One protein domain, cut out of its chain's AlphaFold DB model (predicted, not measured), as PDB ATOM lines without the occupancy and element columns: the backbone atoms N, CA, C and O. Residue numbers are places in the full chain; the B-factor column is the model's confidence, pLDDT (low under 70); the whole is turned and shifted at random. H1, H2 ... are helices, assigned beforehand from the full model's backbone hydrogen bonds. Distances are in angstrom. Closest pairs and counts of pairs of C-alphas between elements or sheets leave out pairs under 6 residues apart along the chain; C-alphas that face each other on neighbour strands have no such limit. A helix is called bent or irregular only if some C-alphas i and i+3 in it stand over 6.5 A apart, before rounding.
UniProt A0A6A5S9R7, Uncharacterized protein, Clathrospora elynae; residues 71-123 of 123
ATOM      1  N   GLU A  71      43.696 -36.290  27.703       81.94
ATOM      2  CA  GLU A  71      44.925 -36.543  26.954       81.94
ATOM      3  C   GLU A  71      46.100 -36.123  27.833       81.94
ATOM      4  O   GLU A  71      46.231 -34.950  28.196       81.94
ATOM      5  N   LEU A  72      46.932 -37.087  28.216       81.44
ATOM      6  CA  LEU A  72      48.095 -36.828  29.051       81.44
ATOM      7  C   LEU A  72      49.304 -36.526  28.155       81.44
ATOM      8  O   LEU A  72      49.570 -37.275  27.218       81.44
ATOM      9  N   PRO A  73      50.074 -35.458  28.435       77.56
ATOM     10  CA  PRO A  73      51.228 -35.081  27.615       77.56
ATOM     11  C   PRO A  73      52.394 -36.076  27.716       77.56
ATOM     12  O   PRO A  73      53.353 -35.983  26.952       77.56
ATOM     13  N   LYS A  74      52.352 -36.989  28.693       85.19
ATOM     14  CA  LYS A  74      53.361 -38.018  28.959       85.19
ATOM     15  C   LYS A  74      52.663 -39.286  29.440       85.19
ATOM     16  O   LYS A  74      51.587 -39.203  30.029       85.19
ATOM     17  N   GLN A  75      53.300 -40.434  29.222       84.94
ATOM     18  CA  GLN A  75      52.900 -41.675  29.880       84.94
ATOM     19  C   GLN A  75      53.193 -41.535  31.376       84.94
ATOM     20  O   GLN A  75      54.343 -41.338  31.765       84.94
ATOM     21  N   LEU A  76      52.134 -41.559  32.175       86.25
ATOM     22  CA  LEU A  76      52.164 -41.564  33.634       86.25
ATOM     23  C   LEU A  76      51.606 -42.907  34.099       86.25
ATOM     24  O   LEU A  76      50.761 -43.472  33.399       86.25
ATOM     25  N   SER A  77      52.055 -43.407  35.249       88.88
ATOM     26  CA  SER A  77      51.415 -44.583  35.844       88.88
ATOM     27  C   SER A  77      50.008 -44.232  36.343       88.88
ATOM     28  O   SER A  77      49.714 -43.069  36.646       88.88
ATOM     29  N   ASP A  78      49.132 -45.230  36.455       88.06
ATOM     30  CA  ASP A  78      47.759 -45.033  36.935       88.06
ATOM     31  C   ASP A  78      47.736 -44.403  38.340       88.06
ATOM     32  O   ASP A  78      46.917 -43.525  38.630       88.06
ATOM     33  N   GLU A  79      48.688 -44.772  39.200       89.44
ATOM     34  CA  GLU A  79      48.854 -44.212  40.541       89.44
ATOM     35  C   GLU A  79      49.260 -42.737  40.504       89.44
ATOM     36  O   GLU A  79      48.762 -41.936  41.298       89.44
ATOM     37  N   GLU A  80      50.141 -42.351  39.580       88.19
ATOM     38  CA  GLU A  80      50.547 -40.956  39.407       88.19
ATOM     39  C   GLU A  80      49.385 -40.099  38.902       88.19
ATOM     40  O   GLU A  80      49.177 -38.985  39.394       88.19
ATOM     41  N   ILE A  81      48.596 -40.628  37.963       88.38
ATOM     42  CA  ILE A  81      47.385 -39.970  37.458       88.38
ATOM     43  C   ILE A  81      46.396 -39.763  38.605       88.38
ATOM     44  O   ILE A  81      45.904 -38.646  38.805       88.38
ATOM     45  N   LEU A  82      46.148 -40.807  39.401       88.69
ATOM     46  CA  LEU A  82      45.256 -40.735  40.554       88.69
ATOM     47  C   LEU A  82      45.769 -39.737  41.600       88.69
ATOM     48  O   LEU A  82      44.993 -38.923  42.102       88.69
ATOM     49  N   ALA A  83      47.069 -39.732  41.902       88.06
ATOM     50  CA  ALA A  83      47.664 -38.807  42.860       88.06
ATOM     51  C   ALA A  83      47.559 -37.345  42.397       88.06
ATOM     52  O   ALA A  83      47.212 -36.466  43.191       88.06
ATOM     53  N   LEU A  84      47.810 -37.070  41.113       86.56
ATOM     54  CA  LEU A  84      47.638 -35.739  40.527       86.56
ATOM     55  C   LEU A  84      46.174 -35.299  40.559       86.56
ATOM     56  O   LEU A  84      45.894 -34.147  40.906       86.56
ATOM     57  N   PHE A  85      45.247 -36.210  40.256       85.81
ATOM     58  CA  PHE A  85      43.816 -35.948  40.333       85.81
ATOM     59  C   PHE A  85      43.382 -35.622  41.764       85.81
ATOM     60  O   PHE A  85      42.797 -34.566  41.993       85.81
ATOM     61  N   LEU A  86      43.722 -36.464  42.743       86.44
ATOM     62  CA  LEU A  86      43.383 -36.252  44.153       86.44
ATOM     63  C   LEU A  86      43.994 -34.954  44.687       86.44
ATOM     64  O   LEU A  86      43.311 -34.179  45.357       86.44
ATOM     65  N   LYS A  87      45.251 -34.665  44.334       85.31
ATOM     66  CA  LYS A  87      45.921 -33.408  44.685       85.31
ATOM     67  C   LYS A  87      45.224 -32.201  44.057       85.31
ATOM     68  O   LYS A  87      45.063 -31.178  44.719       85.31
ATOM     69  N   GLY A  88      44.806 -32.298  42.798       82.06
ATOM     70  CA  GLY A  88      44.062 -31.245  42.107       82.06
ATOM     71  C   GLY A  88      42.666 -31.031  42.691       82.06
ATOM     72  O   GLY A  88      42.271 -29.891  42.920       82.06
ATOM     73  N   PHE A  89      41.948 -32.114  42.990       82.31
ATOM     74  CA  PHE A  89      40.601 -32.097  43.548       82.31
ATOM     75  C   PHE A  89      40.614 -31.584  44.992       82.31
ATOM     76  O   PHE A  89      40.127 -30.488  45.259       82.31
ATOM     77  N   PHE A  90      41.267 -32.301  45.911       81.12
ATOM     78  CA  PHE A  90      41.286 -31.964  47.337       81.12
ATOM     79  C   PHE A  90      42.224 -30.820  47.693       81.12
ATOM     80  O   PHE A  90      42.034 -30.216  48.745       81.12
ATOM     81  N   GLY A  91      43.227 -30.516  46.866       76.94
ATOM     82  CA  GLY A  91      44.179 -29.419  47.070       76.94
ATOM     83  C   GLY A  91      43.840 -28.146  46.288       76.94
ATOM     84  O   GLY A  91      44.321 -27.066  46.652       76.94
ATOM     85  N   GLY A  92      42.985 -28.247  45.268       78.56
ATOM     86  CA  GLY A  92      42.602 -27.154  44.381       78.56
ATOM     87  C   GLY A  92      41.654 -26.134  44.999       78.56
ATOM     88  O   GLY A  92      41.441 -26.092  46.212       78.56
ATOM     89  N   TRP A  93      41.111 -25.274  44.132       75.19
ATOM     90  CA  TRP A  93      40.265 -24.151  44.530       75.19
ATOM     91  C   TRP A  93      38.891 -24.576  45.042       75.19
ATOM     92  O   TRP A  93      38.391 -23.910  45.933       75.19
ATOM     93  N   VAL A  94      38.327 -25.680  44.550       76.06
ATOM     94  CA  VAL A  94      36.956 -26.106  44.885       76.06
ATOM     95  C   VAL A  94      36.765 -26.333  46.389       76.06
ATOM     96  O   VAL A  94      35.793 -25.845  46.938       76.06
ATOM     97  N   PHE A  95      37.725 -26.975  47.067       78.25
ATOM     98  CA  PHE A  95      37.671 -27.228  48.520       78.25
ATOM     99  C   PHE A  95      38.459 -26.212  49.363       78.25
ATOM    100  O   PHE A  95      38.810 -26.468  50.519       78.25
ATOM    101  N   ARG A  96      38.837 -25.060  48.789       78.94
ATOM    102  CA  ARG A  96      39.519 -24.007  49.558       78.94
ATOM    103  C   ARG A  96      38.683 -23.416  50.694       78.94
ATOM    104  O   ARG A  96      39.296 -23.178  51.740       78.94
ATOM    105  N   PRO A  97      37.374 -23.134  50.546       79.44
ATOM    106  CA  PRO A  97      36.619 -22.540  51.642       79.44
ATOM    107  C   PRO A  97      36.515 -23.503  52.829       79.44
ATOM    108  O   PRO A  97      36.880 -23.126  53.941       79.44
ATOM    109  N   GLU A  98      36.174 -24.769  52.596       81.25
ATOM    110  CA  GLU A  98      36.083 -25.810  53.624       81.25
ATOM    111  C   GLU A  98      37.433 -26.019  54.317       81.25
ATOM    112  O   GLU A  98      37.506 -26.096  55.541       81.25
ATOM    113  N   ARG A  99      38.539 -26.017  53.559       79.06
ATOM    114  CA  ARG A  99      39.890 -26.107  54.136       79.06
ATOM    115  C   ARG A  99      40.241 -24.891  54.989       79.06
ATOM    116  O   ARG A  99      40.925 -25.036  55.997       79.06
ATOM    117  N   SER A 100      39.794 -23.700  54.597       79.31
ATOM    118  CA  SER A 100      40.036 -22.467  55.356       79.31
ATOM    119  C   SER A 100      39.269 -22.480  56.678       79.31
ATOM    120  O   SER A 100      39.832 -22.133  57.718       79.31
ATOM    121  N   VAL A 101      38.022 -22.959  56.658       83.94
ATOM    122  CA  VAL A 101      37.205 -23.149  57.863       83.94
ATOM    123  C   VAL A 101      37.837 -24.191  58.782       83.94
ATOM    124  O   VAL A 101      38.103 -23.889  59.942       83.94
ATOM    125  N   LEU A 102      38.176 -25.377  58.269       83.44
ATOM    126  CA  LEU A 102      38.801 -26.428  59.078       83.44
ATOM    127  C   LEU A 102      40.137 -25.978  59.678       83.44
ATOM    128  O   LEU A 102      40.368 -26.182  60.868       83.44
ATOM    129  N   ARG A 103      40.975 -25.269  58.910       80.69
ATOM    130  CA  ARG A 103      42.242 -24.723  59.416       80.69
ATOM    131  C   ARG A 103      42.029 -23.704  60.534       80.69
ATOM    132  O   ARG A 103      42.803 -23.682  61.487       80.69
ATOM    133  N   THR A 104      40.976 -22.895  60.440       84.81
ATOM    134  CA  THR A 104      40.578 -21.964  61.509       84.81
ATOM    135  C   THR A 104      40.154 -22.727  62.769       84.81
ATOM    136  O   THR A 104      40.476 -22.311  63.877       84.81
ATOM    137  N   LEU A 105      39.528 -23.895  62.601       85.31
ATOM    138  CA  LEU A 105      39.147 -24.814  63.678       85.31
ATOM    139  C   LEU A 105      40.297 -25.728  64.156       85.31
ATOM    140  O   LEU A 105      40.061 -26.611  64.976       85.31
ATOM    141  N   LYS A 106      41.535 -25.541  63.665       78.81
ATOM    142  CA  LYS A 106      42.699 -26.426  63.901       78.81
ATOM    143  C   LYS A 106      42.460 -27.896  63.519       78.81
ATOM    144  O   LYS A 106      43.144 -28.786  64.015       78.81
ATOM    145  N   MET A 107      41.512 -28.146  62.625       77.00
ATOM    146  CA  MET A 107      41.260 -29.455  62.037       77.00
ATOM    147  C   MET A 107      41.920 -29.503  60.663       77.00
ATOM    148  O   MET A 107      41.890 -28.527  59.910       77.00
ATOM    149  N   GLU A 108      42.520 -30.635  60.316       66.81
ATOM    150  CA  GLU A 108      43.213 -30.775  59.043       66.81
ATOM    151  C   GLU A 108      42.518 -31.809  58.166       66.81
ATOM    152  O   GLU A 108      42.286 -32.938  58.587       66.81
ATOM    153  N   MET A 109      42.141 -31.396  56.953       60.50
ATOM    154  CA  MET A 109      41.400 -32.261  56.034       60.50
ATOM    155  C   MET A 109      42.331 -33.307  55.402       60.50
ATOM    156  O   MET A 109      42.014 -34.487  55.418       60.50
ATOM    157  N   MET A 110      43.484 -32.872  54.872       63.03
ATOM    158  CA  MET A 110      44.581 -33.701  54.346       63.03
ATOM    159  C   MET A 110      45.869 -32.860  54.287       63.03
ATOM    160  O   MET A 110      45.828 -31.714  53.827       63.03
ATOM    161  N   GLN A 111      47.011 -33.424  54.694       62.56
ATOM    162  CA  GLN A 111      48.331 -32.818  54.477       62.56
ATOM    163  C   GLN A 111      48.861 -33.226  53.104       62.56
ATOM    164  O   GLN A 111      49.335 -34.342  52.913       62.56
ATOM    165  N   PHE A 112      48.804 -32.314  52.135       60.41
ATOM    166  CA  PHE A 112      49.573 -32.472  50.904       60.41
ATOM    167  C   PHE A 112      50.898 -31.748  51.079       60.41
ATOM    168  O   PHE A 112      50.938 -30.515  51.037       60.41
ATOM    169  N   ASP A 113      51.977 -32.506  51.262       61.62
ATOM    170  CA  ASP A 113      53.308 -31.919  51.229       61.62
ATOM    171  C   ASP A 113      53.524 -31.258  49.861       61.62
ATOM    172  O   ASP A 113      53.213 -31.811  48.796       61.62
ATOM    173  N   ARG A 114      54.032 -30.029  49.880       55.41
ATOM    174  CA  ARG A 114      54.270 -29.223  48.685       55.41
ATOM    175  C   ARG A 114      55.576 -29.667  48.027       55.41
ATOM    176  O   ARG A 114      56.378 -28.828  47.634       55.41
ATOM    177  N   LYS A 115      55.800 -30.976  47.888       53.66
ATOM    178  CA  LYS A 115      56.942 -31.470  47.126       53.66
ATOM    179  C   LYS A 115      56.709 -31.136  45.647       53.66
ATOM    180  O   LYS A 115      55.615 -31.419  45.127       53.66
ATOM    181  N   PRO A 116      57.673 -30.491  44.966       51.81
ATOM    182  CA  PRO A 116      57.647 -30.421  43.513       51.81
ATOM    183  C   PRO A 116      57.592 -31.852  42.975       51.81
ATOM    184  O   PRO A 116      58.242 -32.745  43.517       51.81
ATOM    185  N   TYR A 117      56.759 -32.081  41.958       51.91
ATOM    186  CA  TYR A 117      56.693 -33.372  41.281       51.91
ATOM    187  C   TYR A 117      58.045 -33.595  40.598       51.91
ATOM    188  O   TYR A 117      58.330 -32.998  39.559       51.91
ATOM    189  N   LEU A 118      58.906 -34.375  41.245       58.31
ATOM    190  CA  LEU A 118      60.106 -34.914  40.634       58.31
ATOM    191  C   LEU A 118      59.662 -36.198  39.930       58.31
ATOM    192  O   LEU A 118      59.103 -37.065  40.603       58.31
ATOM    193  N   PRO A 119      59.829 -36.308  38.601       46.88
ATOM    194  CA  PRO A 119      59.502 -37.537  37.900       46.88
ATOM    195  C   PRO A 119      60.290 -38.677  38.543       46.88
ATOM    196  O   PRO A 119      61.508 -38.569  38.703       46.88
ATOM    197  N   SER A 120      59.588 -39.738  38.936       58.50
ATOM    198  CA  SER A 120      60.207 -40.966  39.420       58.50
ATOM    199  C   SER A 120      61.025 -41.563  38.276       58.50
ATOM    200  O   SER A 120      60.505 -42.218  37.372       58.50
ATOM    201  N   SER A 121      62.323 -41.269  38.249       50.56
ATOM    202  CA  SER A 121      63.266 -42.009  37.426       50.56
ATOM    203  C   SER A 121      63.364 -43.413  38.012       50.56
ATOM    204  O   SER A 121      63.996 -43.587  39.049       50.56
ATOM    205  N   ARG A 122      62.677 -44.354  37.352       48.25
ATOM    206  CA  ARG A 122      62.839 -45.816  37.405       48.25
ATOM    207  C   ARG A 122      63.898 -46.315  38.400       48.25
ATOM    208  O   ARG A 122      65.093 -46.169  38.144       48.25
ATOM    209  N   LEU A 123      63.427 -46.996  39.441       36.91
ATOM    210  CA  LEU A 123      64.091 -48.160  40.024       36.91
ATOM    211  C   LEU A 123      63.192 -49.371  39.781       36.91
ATOM    212  O   LEU A 123      61.959 -49.190  39.910       36.91
TER     213      LEU A 123
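What this domain is: This is residues 71 to 123 of the 123 residues of an uncharacterized protein of Clathrospora elynae (UniProt A0A6A5S9R7). The model is a loose, open U: the longest helix, H1, makes one limb, the short helix H2 turns off at its far end, and residues 105 to 123, with no named element, fold back along the length of the whole as the other limb. Residues 71 to 77 lie at the end of H1 away from H2, and residues 101 to 106 stick out at the bend of the U. The printed part has 53 residues with two named helices, H1 then H2, and no named strand; the class is all helix, though under half of the residues, 23 of 53, are in named elements. The whole is loose, with a radius of gyration of the C-alphas of 14.0 A, and elongated, spanning 41 by 25 by 15 A.

How they stand to each other: H1, residues 78 to 91, has its centre at (45.596, -36.842, 41.965). H2, residues 96 to 104, has its centre at (38.997, -24.133, 55.798). The two helices meet only through their link, a tight one of 4 residues. In both H1 and H2, every O i to N i+4 pair is within hydrogen-bond range. Residues 101 to 106, of which 101 to 104 belong to H2, stand free.

Where its parts are: H1 runs 19.0 A from C-alpha 78 at (47.759, -45.033, 36.935) to C-alpha 91 at (44.179, -29.419, 47.070). H2 is 12.2 A from first to last C-alpha and ends with C-alpha 104 at (40.578, -21.964, 61.509). Neither helix is bent.

The domain as a whole: The two C-alphas farthest apart, those of Leu 105 and Leu 123, are 41.6 A apart. The printed part has no cut and ends at residue 123, the chain's last. The mean pLDDT of the printed part is 74.5, and residues 108 to 123 are under 70.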